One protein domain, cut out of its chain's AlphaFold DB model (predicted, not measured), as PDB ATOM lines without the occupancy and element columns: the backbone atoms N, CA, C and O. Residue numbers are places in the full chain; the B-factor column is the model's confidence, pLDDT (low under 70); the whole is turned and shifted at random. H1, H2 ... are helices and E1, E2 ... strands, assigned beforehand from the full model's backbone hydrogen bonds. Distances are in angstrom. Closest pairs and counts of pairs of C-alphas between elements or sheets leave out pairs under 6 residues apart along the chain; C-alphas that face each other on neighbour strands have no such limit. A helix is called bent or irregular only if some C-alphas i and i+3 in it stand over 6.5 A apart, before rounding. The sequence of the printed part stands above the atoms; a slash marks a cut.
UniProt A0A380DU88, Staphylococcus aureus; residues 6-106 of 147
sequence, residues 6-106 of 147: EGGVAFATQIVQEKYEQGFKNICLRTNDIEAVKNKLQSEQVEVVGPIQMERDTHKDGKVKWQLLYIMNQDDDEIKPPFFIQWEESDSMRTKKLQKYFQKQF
ATOM      1  N   GLU A   6      32.196  45.942 -12.672       62.66
ATOM      2  CA  GLU A   6      30.962  46.085 -11.885       62.66
ATOM      3  C   GLU A   6      31.001  47.269 -10.914       62.66
ATOM      4  O   GLU A   6      30.072  48.073 -10.863       62.66
ATOM      5  N   GLY A   7      32.109  47.434 -10.188       62.84
ATOM      6  CA  GLY A   7      32.320  48.576  -9.306       62.84
ATOM      7  C   GLY A   7      32.516  49.899 -10.049       62.84
ATOM      8  O   GLY A   7      32.455  50.946  -9.418       62.84
ATOM      9  N   GLY A   8      32.751  49.901 -11.361       65.12
ATOM     10  CA  GLY A   8      32.869  51.121 -12.165       65.12
ATOM     11  C   GLY A   8      31.523  51.755 -12.524       65.12
ATOM     12  O   GLY A   8      31.437  52.978 -12.632       65.12
ATOM     13  N   VAL A   9      30.479  50.933 -12.656       70.81
ATOM     14  CA  VAL A   9      29.156  51.345 -13.161       70.81
ATOM     15  C   VAL A   9      28.027  51.209 -12.140       70.81
ATOM     16  O   VAL A   9      26.929  51.702 -12.374       70.81
ATOM     17  N   ALA A  10      28.276  50.553 -11.002       76.06
ATOM     18  CA  ALA A  10      27.277  50.384  -9.955       76.06
ATOM     19  C   ALA A  10      26.701  51.727  -9.478       76.06
ATOM     20  O   ALA A  10      27.414  52.724  -9.348       76.06
ATOM     21  N   PHE A  11      25.423  51.721  -9.094       76.88
ATOM     22  CA  PHE A  11      24.745  52.897  -8.539       76.88
ATOM     23  C   PHE A  11      25.515  53.565  -7.382       76.88
ATOM     24  O   PHE A  11      25.596  54.787  -7.301       76.88
ATOM     25  N   ALA A  12      26.144  52.781  -6.501       79.12
ATOM     26  CA  ALA A  12      26.953  53.323  -5.406       79.12
ATOM     27  C   ALA A  12      28.150  54.153  -5.910       79.12
ATOM     28  O   ALA A  12      28.517  55.161  -5.307       79.12
ATOM     29  N   THR A  13      28.732  53.767  -7.042       80.12
ATOM     30  CA  THR A  13      29.857  54.466  -7.667       80.12
ATOM     31  C   THR A  13      29.431  55.802  -8.253       80.12
ATOM     32  O   THR A  13      30.204  56.755  -8.187       80.12
ATOM     33  N   GLN A  14      28.191  55.913  -8.739       79.12
ATOM     34  CA  GLN A  14      27.628  57.185  -9.188       79.12
ATOM     35  C   GLN A  14      27.635  58.232  -8.063       79.12
ATOM     36  O   GLN A  14      28.060  59.361  -8.283       79.12
ATOM     37  N   ILE A  15      27.263  57.848  -6.839       82.75
ATOM     38  CA  ILE A  15      27.270  58.754  -5.676       82.75
ATOM     39  C   ILE A  15      28.683  59.297  -5.413       82.75
ATOM     40  O   ILE A  15      28.858  60.480  -5.121       82.75
ATOM     41  N   VAL A  16      29.698  58.439  -5.544       83.94
ATOM     42  CA  VAL A  16      31.105  58.829  -5.372       83.94
ATOM     43  C   VAL A  16      31.570  59.743  -6.512       83.94
ATOM     44  O   VAL A  16      32.249  60.735  -6.254       83.94
ATOM     45  N   GLN A  17      31.200  59.438  -7.763       81.25
ATOM     46  CA  GLN A  17      31.531  60.252  -8.944       81.25
ATOM     47  C   GLN A  17      30.914  61.656  -8.865       81.25
ATOM     48  O   GLN A  17      31.574  62.638  -9.196       81.25
ATOM     49  N   GLU A  18      29.694  61.758  -8.342       84.12
ATOM     50  CA  GLU A  18      28.984  63.018  -8.097       84.12
ATOM     51  C   GLU A  18      29.384  63.693  -6.777       84.12
ATOM     52  O   GLU A  18      28.683  64.573  -6.285       84.12
ATOM     53  N   LYS A  19      30.503  63.278  -6.166       89.38
ATOM     54  CA  LYS A  19      31.061  63.892  -4.950       89.38
ATOM     55  C   LYS A  19      30.044  64.017  -3.810       89.38
ATOM     56  O   LYS A  19      30.101  64.967  -3.033       89.38
ATOM     57  N   TYR A  20      29.154  63.032  -3.683       90.81
ATOM     58  CA  TYR A  20      28.119  62.981  -2.647       90.81
ATOM     59  C   TYR A  20      27.112  64.141  -2.691       90.81
ATOM     60  O   TYR A  20      26.442  64.413  -1.691       90.81
ATOM     61  N   GLU A  21      26.969  64.822  -3.832       93.12
ATOM     62  CA  GLU A  21      25.911  65.814  -4.013       93.12
ATOM     63  C   GLU A  21      24.534  65.166  -3.800       93.12
ATOM     64  O   GLU A  21      24.309  64.008  -4.154       93.12
ATOM     65  N   GLN A  22      23.588  65.891  -3.205       92.88
ATOM     66  CA  GLN A  22      22.235  65.385  -2.949       92.88
ATOM     67  C   GLN A  22      21.311  65.617  -4.152       92.88
ATOM     68  O   GLN A  22      21.553  66.502  -4.967       92.88
ATOM     69  N   GLY A  23      20.236  64.833  -4.254       93.31
ATOM     70  CA  GLY A  23      19.216  64.966  -5.301       93.31
ATOM     71  C   GLY A  23      18.868  63.636  -5.964       93.31
ATOM     72  O   GLY A  23      19.334  62.576  -5.539       93.31
ATOM     73  N   PHE A  24      18.047  63.691  -7.014       94.00
ATOM     74  CA  PHE A  24      17.805  62.523  -7.857       94.00
ATOM     75  C   PHE A  24      19.106  62.097  -8.531       94.00
ATOM     76  O   PHE A  24      19.832  62.929  -9.068       94.00
ATOM     77  N   LYS A  25      19.394  60.798  -8.468       90.31
ATOM     78  CA  LYS A  25      20.615  60.219  -9.031       90.31
ATOM     79  C   LYS A  25      20.341  59.579 -10.376       90.31
ATOM     80  O   LYS A  25      20.984  59.891 -11.365       90.31
ATOM     81  N   ASN A  26      19.364  58.686 -10.426       92.94
ATOM     82  CA  ASN A  26      19.048  57.963 -11.643       92.94
ATOM     83  C   ASN A  26      17.611  57.436 -11.572       92.94
ATOM     84  O   ASN A  26      16.990  57.446 -10.503       92.94
ATOM     85  N   ILE A  27      17.106  56.948 -12.697       95.38
ATOM     86  CA  ILE A  27      15.869  56.180 -12.784       95.38
ATOM     87  C   ILE A  27      16.191  54.718 -13.096       95.38
ATOM     88  O   ILE A  27      17.210  54.392 -13.702       95.38
ATOM     89  N   CYS A  28      15.315  53.824 -12.649       96.38
ATOM     90  CA  CYS A  28      15.468  52.392 -12.850       96.38
ATOM     91  C   CYS A  28      14.259  51.846 -13.607       96.38
ATOM     92  O   CYS A  28      13.119  52.039 -13.179       96.38
ATOM     93  N   LEU A  29      14.518  51.169 -14.724       97.19
ATOM     94  CA  LEU A  29      13.501  50.606 -15.598       97.19
ATOM     95  C   LEU A  29      13.316  49.126 -15.284       97.19
ATOM     96  O   LEU A  29      14.260  48.341 -15.233       97.19
ATOM     97  N   ARG A  30      12.078  48.720 -15.042       96.94
ATOM     98  CA  ARG A  30      11.778  47.335 -14.697       96.94
ATOM     99  C   ARG A  30      11.692  46.468 -15.964       96.94
ATOM    100  O   ARG A  30      11.164  46.914 -16.976       96.94
ATOM    101  N   THR A  31      12.102  45.202 -15.865       97.06
ATOM    102  CA  THR A  31      11.878  44.147 -16.873       97.06
ATOM    103  C   THR A  31      11.375  42.846 -16.226       97.06
ATOM    104  O   THR A  31      11.458  42.678 -15.008       97.06
ATOM    105  N   ASN A  32      10.782  41.958 -17.030       96.69
ATOM    106  CA  ASN A  32      10.486  40.560 -16.673       96.69
ATOM    107  C   ASN A  32      11.555  39.578 -17.158       96.69
ATOM    108  O   ASN A  32      11.543  38.428 -16.730       96.69
ATOM    109  N   ASP A  33      12.405  40.017 -18.086       97.56
ATOM    110  CA  ASP A  33      13.434  39.192 -18.704       97.56
ATOM    111  C   ASP A  33      14.685  40.046 -18.956       97.56
ATOM    112  O   ASP A  33      14.846  40.712 -19.981       97.56
ATOM    113  N   ILE A  34      15.546  40.106 -17.945       98.25
ATOM    114  CA  ILE A  34      16.769  40.906 -17.943       98.25
ATOM    115  C   ILE A  34      17.846  40.311 -18.846       98.25
ATOM    116  O   ILE A  34      18.686  41.054 -19.352       98.25
ATOM    117  N   GLU A  35      17.797  39.001 -19.099       98.31
ATOM    118  CA  GLU A  35      18.686  38.348 -20.059       98.31
ATOM    119  C   GLU A  35      18.272  38.693 -21.492       98.31
ATOM    120  O   GLU A  35      19.133  39.013 -22.307       98.31
ATOM    121  N   ALA A  36      16.972  38.745 -21.803       98.06
ATOM    122  CA  ALA A  36      16.508  39.251 -23.096       98.06
ATOM    123  C   ALA A  36      16.913  40.717 -23.322       98.06
ATOM    124  O   ALA A  36      17.386  41.057 -24.409       98.06
ATOM    125  N   VAL A  37      16.801  41.574 -22.297       98.00
ATOM    126  CA  VAL A  37      17.275  42.971 -22.369       98.00
ATOM    127  C   VAL A  37      18.778  43.026 -22.643       98.00
ATOM    128  O   VAL A  37      19.212  43.740 -23.545       98.00
ATOM    129  N   LYS A  38      19.578  42.242 -21.910       98.12
ATOM    130  CA  LYS A  38      21.025  42.139 -22.133       98.12
ATOM    131  C   LYS A  38      21.351  41.687 -23.554       98.12
ATOM    132  O   LYS A  38      22.146  42.341 -24.222       98.12
ATOM    133  N   ASN A  39      20.719  40.614 -24.024       98.00
ATOM    134  CA  ASN A  39      20.945  40.070 -25.360       98.00
ATOM    135  C   ASN A  39      20.604  41.096 -26.449       98.00
ATOM    136  O   ASN A  39      21.373  41.251 -27.396       98.00
ATOM    137  N   LYS A  40      19.498  41.841 -26.292       97.19
ATOM    138  CA  LYS A  40      19.121  42.925 -27.211       97.19
ATOM    139  C   LYS A  40      20.200  44.008 -27.260       97.19
ATOM    140  O   LYS A  40      20.728  44.284 -28.334       97.19
ATOM    141  N   LEU A  41      20.582  44.556 -26.107       96.62
ATOM    142  CA  LEU A  41      21.599  45.610 -26.014       96.62
ATOM    143  C   LEU A  41      22.938  45.162 -26.619       96.62
ATOM    144  O   LEU A  41      23.529  45.876 -27.427       96.62
ATOM    145  N   GLN A  42      23.381  43.942 -26.307       96.06
ATOM    146  CA  GLN A  42      24.619  43.387 -26.856       96.06
ATOM    147  C   GLN A  42      24.549  43.169 -28.373       96.06
ATOM    148  O   GLN A  42      25.541  43.403 -29.064       96.06
ATOM    149  N   SER A  43      23.390  42.772 -28.914       96.62
ATOM    150  CA  SER A  43      23.200  42.628 -30.366       96.62
ATOM    151  C   SER A  43      23.325  43.959 -31.122       96.62
ATOM    152  O   SER A  43      23.743  43.980 -32.276       96.62
ATOM    153  N   GLU A  44      23.056  45.075 -30.440       93.88
ATOM    154  CA  GLU A  44      23.204  46.445 -30.944       93.88
ATOM    155  C   GLU A  44      24.568  47.073 -30.591       93.88
ATOM    156  O   GLU A  44      24.752  48.297 -30.689       93.88
ATOM    157  N   GLN A  45      25.523  46.231 -30.169       93.12
ATOM    158  CA  GLN A  45      26.875  46.601 -29.742       93.12
ATOM    159  C   GLN A  45      26.896  47.604 -28.577       93.12
ATOM    160  O   GLN A  45      27.835  48.383 -28.436       93.12
ATOM    161  N   VAL A  46      25.858  47.600 -27.736       93.06
ATOM    162  CA  VAL A  46      25.832  48.376 -26.494       93.06
ATOM    163  C   VAL A  46      26.542  47.570 -25.414       93.06
ATOM    164  O   VAL A  46      26.166  46.434 -25.113       93.06
ATOM    165  N   GLU A  47      27.584  48.153 -24.831       92.81
ATOM    166  CA  GLU A  47      28.316  47.514 -23.748       92.81
ATOM    167  C   GLU A  47      27.487  47.553 -22.457       92.81
ATOM    168  O   GLU A  47      26.869  48.560 -22.108       92.81
ATOM    169  N   VAL A  48      27.433  46.424 -21.752       94.44
ATOM    170  CA  VAL A  48      26.589  46.255 -20.565       94.44
ATOM    171  C   VAL A  48      27.330  45.513 -19.467       94.44
ATOM    172  O   VAL A  48      28.199  44.681 -19.728       94.44
ATOM    173  N   VAL A  49      26.941  45.777 -18.223       94.25
ATOM    174  CA  VAL A  49      27.504  45.137 -17.034       94.25
ATOM    175  C   VAL A  49      26.382  44.503 -16.220       94.25
ATOM    176  O   VAL A  49      25.454  45.182 -15.772       94.25
ATOM    177  N   GLY A  50      26.479  43.186 -16.036       94.19
ATOM    178  CA  GLY A  50      25.489  42.361 -15.348       94.19
ATOM    179  C   GLY A  50      24.937  41.205 -16.208       94.19
ATOM    180  O   GLY A  50      25.516  40.866 -17.249       94.19
ATOM    181  N   PRO A  51      23.826  40.576 -15.781       96.56
ATOM    182  CA  PRO A  51      23.029  40.955 -14.613       96.56
ATOM    183  C   PRO A  51      23.753  40.700 -13.283       96.56
ATOM    184  O   PRO A  51      24.306  39.628 -13.061       96.56
ATOM    185  N   ILE A  52      23.740  41.684 -12.386       94.62
ATOM    186  CA  ILE A  52      24.347  41.616 -11.053       94.62
ATOM    187  C   ILE A  52      23.281  41.168 -10.057       94.62
ATOM    188  O   ILE A  52      22.244  41.820  -9.933       94.62
ATOM    189  N   GLN A  53      23.537  40.071  -9.346       95.62
ATOM    190  CA  GLN A  53      22.652  39.563  -8.296       95.62
ATOM    191  C   GLN A  53      22.733  40.441  -7.047       95.62
ATOM    192  O   GLN A  53      23.817  40.713  -6.536       95.62
ATOM    193  N   MET A  54      21.576  40.859  -6.543       94.81
ATOM    194  CA  MET A  54      21.446  41.773  -5.417       94.81
ATOM    195  C   MET A  54      20.428  41.243  -4.412       94.81
ATOM    196  O   MET A  54      19.413  40.644  -4.774       94.81
ATOM    197  N   GLU A  55      20.661  41.519  -3.133       95.25
ATOM    198  CA  GLU A  55      19.711  41.204  -2.075       95.25
ATOM    199  C   GLU A  55      19.755  42.226  -0.939       95.25
ATOM    200  O   GLU A  55      20.736  42.947  -0.756       95.25
ATOM    201  N   ARG A  56      18.673  42.282  -0.162       94.31
ATOM    202  CA  ARG A  56      18.677  42.909   1.164       94.31
ATOM    203  C   ARG A  56      17.755  42.166   2.115       94.31
ATOM    204  O   ARG A  56      16.720  41.628   1.703       94.31
ATOM    205  N   ASP A  57      18.086  42.241   3.394       94.12
ATOM    206  CA  ASP A  57      17.225  41.743   4.453       94.12
ATOM    207  C   ASP A  57      15.993  42.643   4.639       94.12
ATOM    208  O   ASP A  57      15.965  43.845   4.333       94.12
ATOM    209  N   THR A  58      14.921  42.026   5.116       88.69
ATOM    210  CA  THR A  58      13.679  42.681   5.518       88.69
ATOM    211  C   THR A  58      13.583  42.695   7.038       88.69
ATOM    212  O   THR A  58      14.154  41.847   7.710       88.69
ATOM    213  N   HIS A  59      12.782  43.603   7.596       84.12
ATOM    214  CA  HIS A  59      12.575  43.718   9.048       84.12
ATOM    215  C   HIS A  59      11.923  42.487   9.722       84.12
ATOM    216  O   HIS A  59      11.633  42.544  10.912       84.12
ATOM    217  N   LYS A  60      11.599  41.424   8.975       79.56
ATOM    218  CA  LYS A  60      10.874  40.232   9.451       79.56
ATOM    219  C   LYS A  60      11.585  38.926   9.060       79.56
ATOM    220  O   LYS A  60      10.918  37.993   8.627       79.56
ATOM    221  N   ASP A  61      12.915  38.901   9.118       67.88
ATOM    222  CA  ASP A  61      13.769  37.736   8.806       67.88
ATOM    223  C   ASP A  61      13.607  37.136   7.392       67.88
ATOM    224  O   ASP A  61      14.004  36.004   7.122       67.88
ATOM    225  N   GLY A  62      13.047  37.895   6.445       84.25
ATOM    226  CA  GLY A  62      13.002  37.531   5.025       84.25
ATOM    227  C   GLY A  62      14.055  38.270   4.200       84.25
ATOM    228  O   GLY A  62      14.462  39.367   4.575       84.25
ATOM    229  N   LYS A  63      14.418  37.732   3.032       92.00
ATOM    230  CA  LYS A  63      15.245  38.418   2.023       92.00
ATOM    231  C   LYS A  63      14.403  38.843   0.827       92.00
ATOM    232  O   LYS A  63      13.483  38.133   0.425       92.00
ATOM    233  N   VAL A  64      14.723  39.992   0.243       93.81
ATOM    234  CA  VAL A  64      14.253  40.366  -1.100       93.81
ATOM    235  C   VAL A  64      15.445  40.367  -2.043       93.81
ATOM    236  O   VAL A  64      16.507  40.863  -1.673       93.81
ATOM    237  N   LYS A  65      15.268  39.787  -3.232       97.06
ATOM    238  CA  LYS A  65      16.317  39.598  -4.238       97.06
ATOM    239  C   LYS A  65      15.914  40.222  -5.567       97.06
ATOM    240  O   LYS A  65      14.721  40.299  -5.882       97.06
ATOM    241  N   TRP A  66      16.899  40.703  -6.307       97.75
ATOM    242  CA  TRP A  66      16.724  41.272  -7.636       97.75
ATOM    243  C   TRP A  66      18.030  41.199  -8.427       97.75
ATOM    244  O   TRP A  66      19.106  41.033  -7.860       97.75
ATOM    245  N   GLN A  67      17.931  41.363  -9.737       97.94
ATOM    246  CA  GLN A  67      19.059  41.502 -10.645       97.94
ATOM    247  C   GLN A  67      19.104  42.924 -11.198       97.94
ATOM    248  O   GLN A  67      18.051  43.502 -11.477       97.94
ATOM    249  N   LEU A  68      20.305  43.477 -11.372       97.00
ATOM    250  CA  LEU A  68      20.533  44.779 -12.008       97.00
ATOM    251  C   LEU A  68      21.369  44.640 -13.279       97.00
ATOM    252  O   LEU A  68      22.334  43.882 -13.293       97.00
ATOM    253  N   LEU A  69      21.047  45.403 -14.317       97.00
ATOM    254  CA  LEU A  69      21.830  45.473 -15.552       97.00
ATOM    255  C   LEU A  69      22.103  46.939 -15.886       97.00
ATOM    256  O   LEU A  69      21.172  47.739 -15.971       97.00
ATOM    257  N   TYR A  70      23.377  47.277 -16.064       95.06
ATOM    258  CA  TYR A  70      23.831  48.635 -16.354       95.06
ATOM    259  C   TYR A  70      24.290  48.745 -17.804       95.06
ATOM    260  O   TYR A  70      24.946  47.836 -18.311       95.06
ATOM    261  N   ILE A  71      23.986  49.874 -18.440       93.00
ATOM    262  CA  ILE A  71      24.592  50.268 -19.714       93.00
ATOM    263  C   ILE A  71      25.911  50.965 -19.401       93.00
ATOM    264  O   ILE A  71      25.954  51.873 -18.570       93.00
ATOM    265  N   MET A  72      26.979  50.528 -20.057       86.56
ATOM    266  CA  MET A  72      28.269  51.194 -20.012       86.56
ATOM    267  C   MET A  72      28.445  51.949 -21.320       86.56
ATOM    268  O   MET A  72      28.732  51.351 -22.353       86.56
ATOM    269  N   ASN A  73      28.243  53.262 -21.281       72.62
ATOM    270  CA  ASN A  73      28.629  54.092 -22.406       72.62
ATOM    271  C   ASN A  73      30.085  54.533 -22.235       72.62
ATOM    272  O   ASN A  73      30.497  54.910 -21.136       72.62
ATOM    273  N   GLN A  74      30.855  54.443 -23.316       60.22
ATOM    274  CA  GLN A  74      32.251  54.880 -23.358       60.22
ATOM    275  C   GLN A  74      32.374  56.377 -23.671       60.22
ATOM    276  O   GLN A  74      33.411  56.970 -23.378       60.22
ATOM    277  N   ASP A  75      31.324  56.983 -24.229       63.22
ATOM    278  CA  ASP A  75      31.258  58.423 -24.460       63.22
ATOM    279  C   ASP A  75      31.013  59.180 -23.142       63.22
ATOM    280  O   ASP A  75      30.448  58.628 -22.194       63.22
ATOM    281  N   ASP A  76      31.437  60.450 -23.080       61.28
ATOM    282  CA  ASP A  76      31.181  61.359 -21.952       61.28
ATOM    283  C   ASP A  76      29.664  61.597 -21.798       61.28
ATOM    284  O   ASP A  76      29.092  62.581 -22.278       61.28
ATOM    285  N   ASP A  77      28.994  60.661 -21.130       65.69
ATOM    286  CA  ASP A  77      27.579  60.752 -20.810       65.69
ATOM    287  C   ASP A  77      27.367  61.836 -19.758       65.69
ATOM    288  O   ASP A  77      27.642  61.660 -18.567       65.69
ATOM    289  N   GLU A  78      26.807  62.958 -20.200       74.56
ATOM    290  CA  GLU A  78      26.336  64.000 -19.294       74.56
ATOM    291  C   GLU A  78      25.217  63.481 -18.378       74.56
ATOM    292  O   GLU A  78      25.184  63.784 -17.184       74.56
ATOM    293  N   ILE A  79      24.308  62.681 -18.940       86.25
ATOM    294  CA  ILE A  79      23.211  62.046 -18.215       86.25
ATOM    295  C   ILE A  79      23.542  60.576 -18.049       86.25
ATOM    296  O   ILE A  79      23.627  59.842 -19.032       86.25
ATOM    297  N   LYS A  80      23.680  60.135 -16.796       87.06
ATOM    298  CA  LYS A  80      23.892  58.720 -16.497       87.06
ATOM    299  C   LYS A  80      22.750  57.875 -17.075       87.06
ATOM    300  O   LYS A  80      21.588  58.202 -16.821       87.06
ATOM    301  N   PRO A  81      23.053  56.782 -17.802       92.62
ATOM    302  CA  PRO A  81      22.021  55.923 -18.357       92.62
ATOM    303  C   PRO A  81      21.109  55.358 -17.259       92.62
ATOM    304  O   PRO A  81      21.616  54.869 -16.238       92.62
ATOM    305  N   PRO A  82      19.780  55.367 -17.462       95.06
ATOM    306  CA  PRO A  82      18.874  54.499 -16.728       95.06
ATOM    307  C   PRO A  82      19.362  53.047 -16.730       95.06
ATOM    308  O   PRO A  82      19.881  52.554 -17.732       95.06
ATOM    309  N   PHE A  83      19.181  52.350 -15.612       96.06
ATOM    310  CA  PHE A  83      19.566  50.941 -15.476       96.06
ATOM    311  C   PHE A  83      18.342  50.047 -15.301       96.06
ATOM    312  O   PHE A  83      17.271  50.509 -14.896       96.06
ATOM    313  N   PHE A  84      18.498  48.754 -15.573       97.81
ATOM    314  CA  PHE A  84      17.391  47.804 -15.523       97.81
ATOM    315  C   PHE A  84      17.348  47.028 -14.211       97.81
ATOM    316  O   PHE A  84      18.390  46.716 -13.633       97.81
ATOM    317  N   ILE A  85      16.138  46.674 -13.773       98.12
ATOM    318  CA  ILE A  85      15.891  45.783 -12.636       98.12
ATOM    319  C   ILE A  85      14.933  44.653 -13.001       98.12
ATOM    320  O   ILE A  85      13.867  44.883 -13.574       98.12
ATOM    321  N   GLN A  86      15.274  43.440 -12.574       98.50
ATOM    322  CA  GLN A  86      14.355  42.309 -12.522       98.50
ATOM    323  C   GLN A  86      14.230  41.829 -11.085       98.50
ATOM    324  O   GLN A  86      15.223  41.531 -10.426       98.50
ATOM    325  N   TRP A  87      13.002  41.771 -10.585       98.19
ATOM    326  CA  TRP A  87      12.731  41.212  -9.267       98.19
ATOM    327  C   TRP A  87      12.697  39.689  -9.346       98.19
ATOM    328  O   TRP A  87      12.171  39.140 -10.306       98.19
ATOM    329  N   GLU A  88      13.211  39.023  -8.311       97.19
ATOM    330  CA  GLU A  88      13.087  37.563  -8.178       97.19
ATOM    331  C   GLU A  88      11.611  37.147  -8.036       97.19
ATOM    332  O   GLU A  88      11.166  36.124  -8.549       97.19
ATOM    333  N   GLU A  89      10.822  37.965  -7.332       94.81
ATOM    334  CA  GLU A  89       9.377  37.777  -7.227       94.81
ATOM    335  C   GLU A  89       8.690  38.196  -8.531       94.81
ATOM    336  O   GLU A  89       8.941  39.287  -9.045       94.81
ATOM    337  N   SER A  90       7.734  37.384  -8.997       94.38
ATOM    338  CA  SER A  90       6.867  37.774 -10.112       94.38
ATOM    339  C   SER A  90       6.117  39.074  -9.815       94.38
ATOM    340  O   SER A  90       5.773  39.381  -8.668       94.38
ATOM    341  N   ASP A  91       5.769  39.804 -10.866       92.25
ATOM    342  CA  ASP A  91       5.014  41.052 -10.775       92.25
ATOM    343  C   ASP A  91       3.726  40.953  -9.967       92.25
ATOM    344  O   ASP A  91       3.429  41.819  -9.141       92.25
ATOM    345  N   SER A  92       2.956  39.892 -10.201       94.25
ATOM    346  CA  SER A  92       1.685  39.666  -9.516       94.25
ATOM    347  C   SER A  92       1.911  39.478  -8.016       94.25
ATOM    348  O   SER A  92       1.255  40.122  -7.189       94.25
ATOM    349  N   MET A  93       2.912  38.667  -7.648       94.25
ATOM    350  CA  MET A  93       3.288  38.444  -6.250       94.25
ATOM    351  C   MET A  93       3.794  39.731  -5.599       94.25
ATOM    352  O   MET A  93       3.333  40.094  -4.513       94.25
ATOM    353  N   ARG A  94       4.688  40.456  -6.279       95.12
ATOM    354  CA  ARG A  94       5.249  41.725  -5.811       95.12
ATOM    355  C   ARG A  94       4.155  42.769  -5.594       95.12
ATOM    356  O   ARG A  94       4.101  43.389  -4.532       95.12
ATOM    357  N   THR A  95       3.254  42.926  -6.559       95.06
ATOM    358  CA  THR A  95       2.128  43.868  -6.502       95.06
ATOM    359  C   THR A  95       1.214  43.538  -5.331       95.06
ATOM    360  O   THR A  95       0.959  44.398  -4.490       95.06
ATOM    361  N   LYS A  96       0.800  42.271  -5.197       96.19
ATOM    362  CA  LYS A  96      -0.043  41.806  -4.088       96.19
ATOM    363  C   LYS A  96       0.618  42.020  -2.721       96.19
ATOM    364  O   LYS A  96      -0.053  42.395  -1.764       96.19
ATOM    365  N   LYS A  97       1.933  41.809  -2.614       93.50
ATOM    366  CA  LYS A  97       2.709  41.994  -1.375       93.50
ATOM    367  C   LYS A  97       2.852  43.467  -0.984       93.50
ATOM    368  O   LYS A  97       2.772  43.794   0.204       93.50
ATOM    369  N   LEU A  98       3.065  44.346  -1.964       95.44
ATOM    370  CA  LEU A  98       3.313  45.772  -1.749       95.44
ATOM    371  C   LEU A  98       2.042  46.630  -1.754       95.44
ATOM    372  O   LEU A  98       2.099  47.760  -1.279       95.44
ATOM    373  N   GLN A  99       0.891  46.095  -2.185       96.44
ATOM    374  CA  GLN A  99      -0.371  46.842  -2.316       96.44
ATOM    375  C   GLN A  99      -0.773  47.633  -1.065       96.44
ATOM    376  O   GLN A  99      -1.346  48.711  -1.173       96.44
ATOM    377  N   LYS A 100      -0.458  47.107   0.125       96.50
ATOM    378  CA  LYS A 100      -0.766  47.731   1.421       96.50
ATOM    379  C   LYS A 100       0.065  48.984   1.719       96.50
ATOM    380  O   LYS A 100      -0.260  49.710   2.647       96.50
ATOM    381  N   TYR A 101       1.144  49.205   0.969       96.50
ATOM    382  CA  TYR A 101       2.019  50.374   1.071       96.50
ATOM    383  C   TYR A 101       1.798  51.372  -0.071       96.50
ATOM    384  O   TYR A 101       2.397  52.446  -0.069       96.50
ATOM    385  N   PHE A 102       0.973  51.035  -1.066       97.38
ATOM    386  CA  PHE A 102       0.717  51.924  -2.192       97.38
ATOM    387  C   PHE A 102      -0.165  53.093  -1.763       97.38
ATOM    388  O   PHE A 102      -1.297  52.909  -1.317       97.38
ATOM    389  N   GLN A 103       0.337  54.305  -1.970       97.88
ATOM    390  CA  GLN A 103      -0.409  55.545  -1.782       97.88
ATOM    391  C   GLN A 103      -1.106  55.897  -3.099       97.88
ATOM    392  O   GLN A 103      -0.624  56.723  -3.867       97.88
ATOM    393  N   LYS A 104      -2.221  55.214  -3.387       96.19
ATOM    394  CA  LYS A 104      -2.906  55.251  -4.697       96.19
ATOM    395  C   LYS A 104      -3.496  56.613  -5.089       96.19
ATOM    396  O   LYS A 104      -3.952  56.762  -6.213       96.19
ATOM    397  N   GLN A 105      -3.486  57.592  -4.186       97.56
ATOM    398  CA  GLN A 105      -3.795  58.986  -4.516       97.56
ATOM    399  C   GLN A 105      -2.714  59.659  -5.380       97.56
ATOM    400  O   GLN A 105      -2.969  60.713  -5.951       97.56
ATOM    401  N   PHE A 106      -1.515  59.074  -5.458       97.88
ATOM    402  CA  PHE A 106      -0.406  59.574  -6.261       97.88
ATOM    403  C   PHE A 106      -0.148  58.651  -7.451       97.88
ATOM    404  O   PHE A 106      -0.160  57.427  -7.317       97.88
TER     405      PHE A 106
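AT A GLANCE: This is residues 6 to 106 of the 147 residues of a protein of Staphylococcus aureus (UniProt A0A380DU88). Picture a twisted four-stranded sheet, drawn out by the long hairpin E2 and E3, with helix H3 over one face and short H1 over the opposite face; H2 lies off the sheet, and residues 18 to 24 and 98 to 106 stick out, of which 98 to 101 belong to H4. The printed part has 101 residues, with named elements in the order H1 H2 E1 H3 E2 E3 E4 H4, a mixed sheet ordered E1 E4 E3 E2, and a mixed class. It is only just loose, close to compact, with radius of gyration of the C-alphas 15.5 A and spans 42 by 35 by 30 A.

HOW THE PARTS SIT: Start at H1, residues 6 to 9, on the sheet and only just over E2, residues 48 to 57, with 3 C-alphas falling on it; their closest C-alphas, Glu 6 and Val 49, are 6.3 A apart. H2, residues 11 to 17, is not on the sheet. E1, residues 28 to 30, is parallel to E4, residues 83 to 87; N 29 and O 83 are 2.8 A apart. H3, residues 34 to 43, is on the face opposite H1, along the strands, at 11 degrees to E3, residues 63 to 71, on the local plane; the closest C-alphas of H3 and E4, Ile 34 and Gln 86, are 6.1 A apart. E1, H3 and E2 form a split strand-helix-strand unit, other strands between its two, with a right-handed crossover. E2, E3 and E4 form a meander, successive antiparallel neighbours, in two hairpins: look for N 54 and O 66, and N 67 and O 86, each 2.8 A apart. H4, residues 91 to 101, is not on the sheet. Every O i to N i+4 pair is within hydrogen-bond range in H3, 2 of 3 in H2 and 5 of 7 in H4; H1 is too short.

IN THESE COORDINATES: Find C-alpha 6 at (30.962, 46.085, -11.885), where H1 begins. E2 spans 27.1 A, E3 26.5 A and H3 14.1 A. H4, irregular with C-alphas 97 and 100 7.3 A apart, spans 15.4 A to C-alpha 101 at (2.019, 50.374, 1.071).

THE WHOLE: The farthest C-alphas, Lys 60 and Asp 75, are 43.5 A apart; the printed part has no cut. The E3 to E4 link is long. Look for pLDDT under 70 at residues 6 to 8, 61 and 74 to 77.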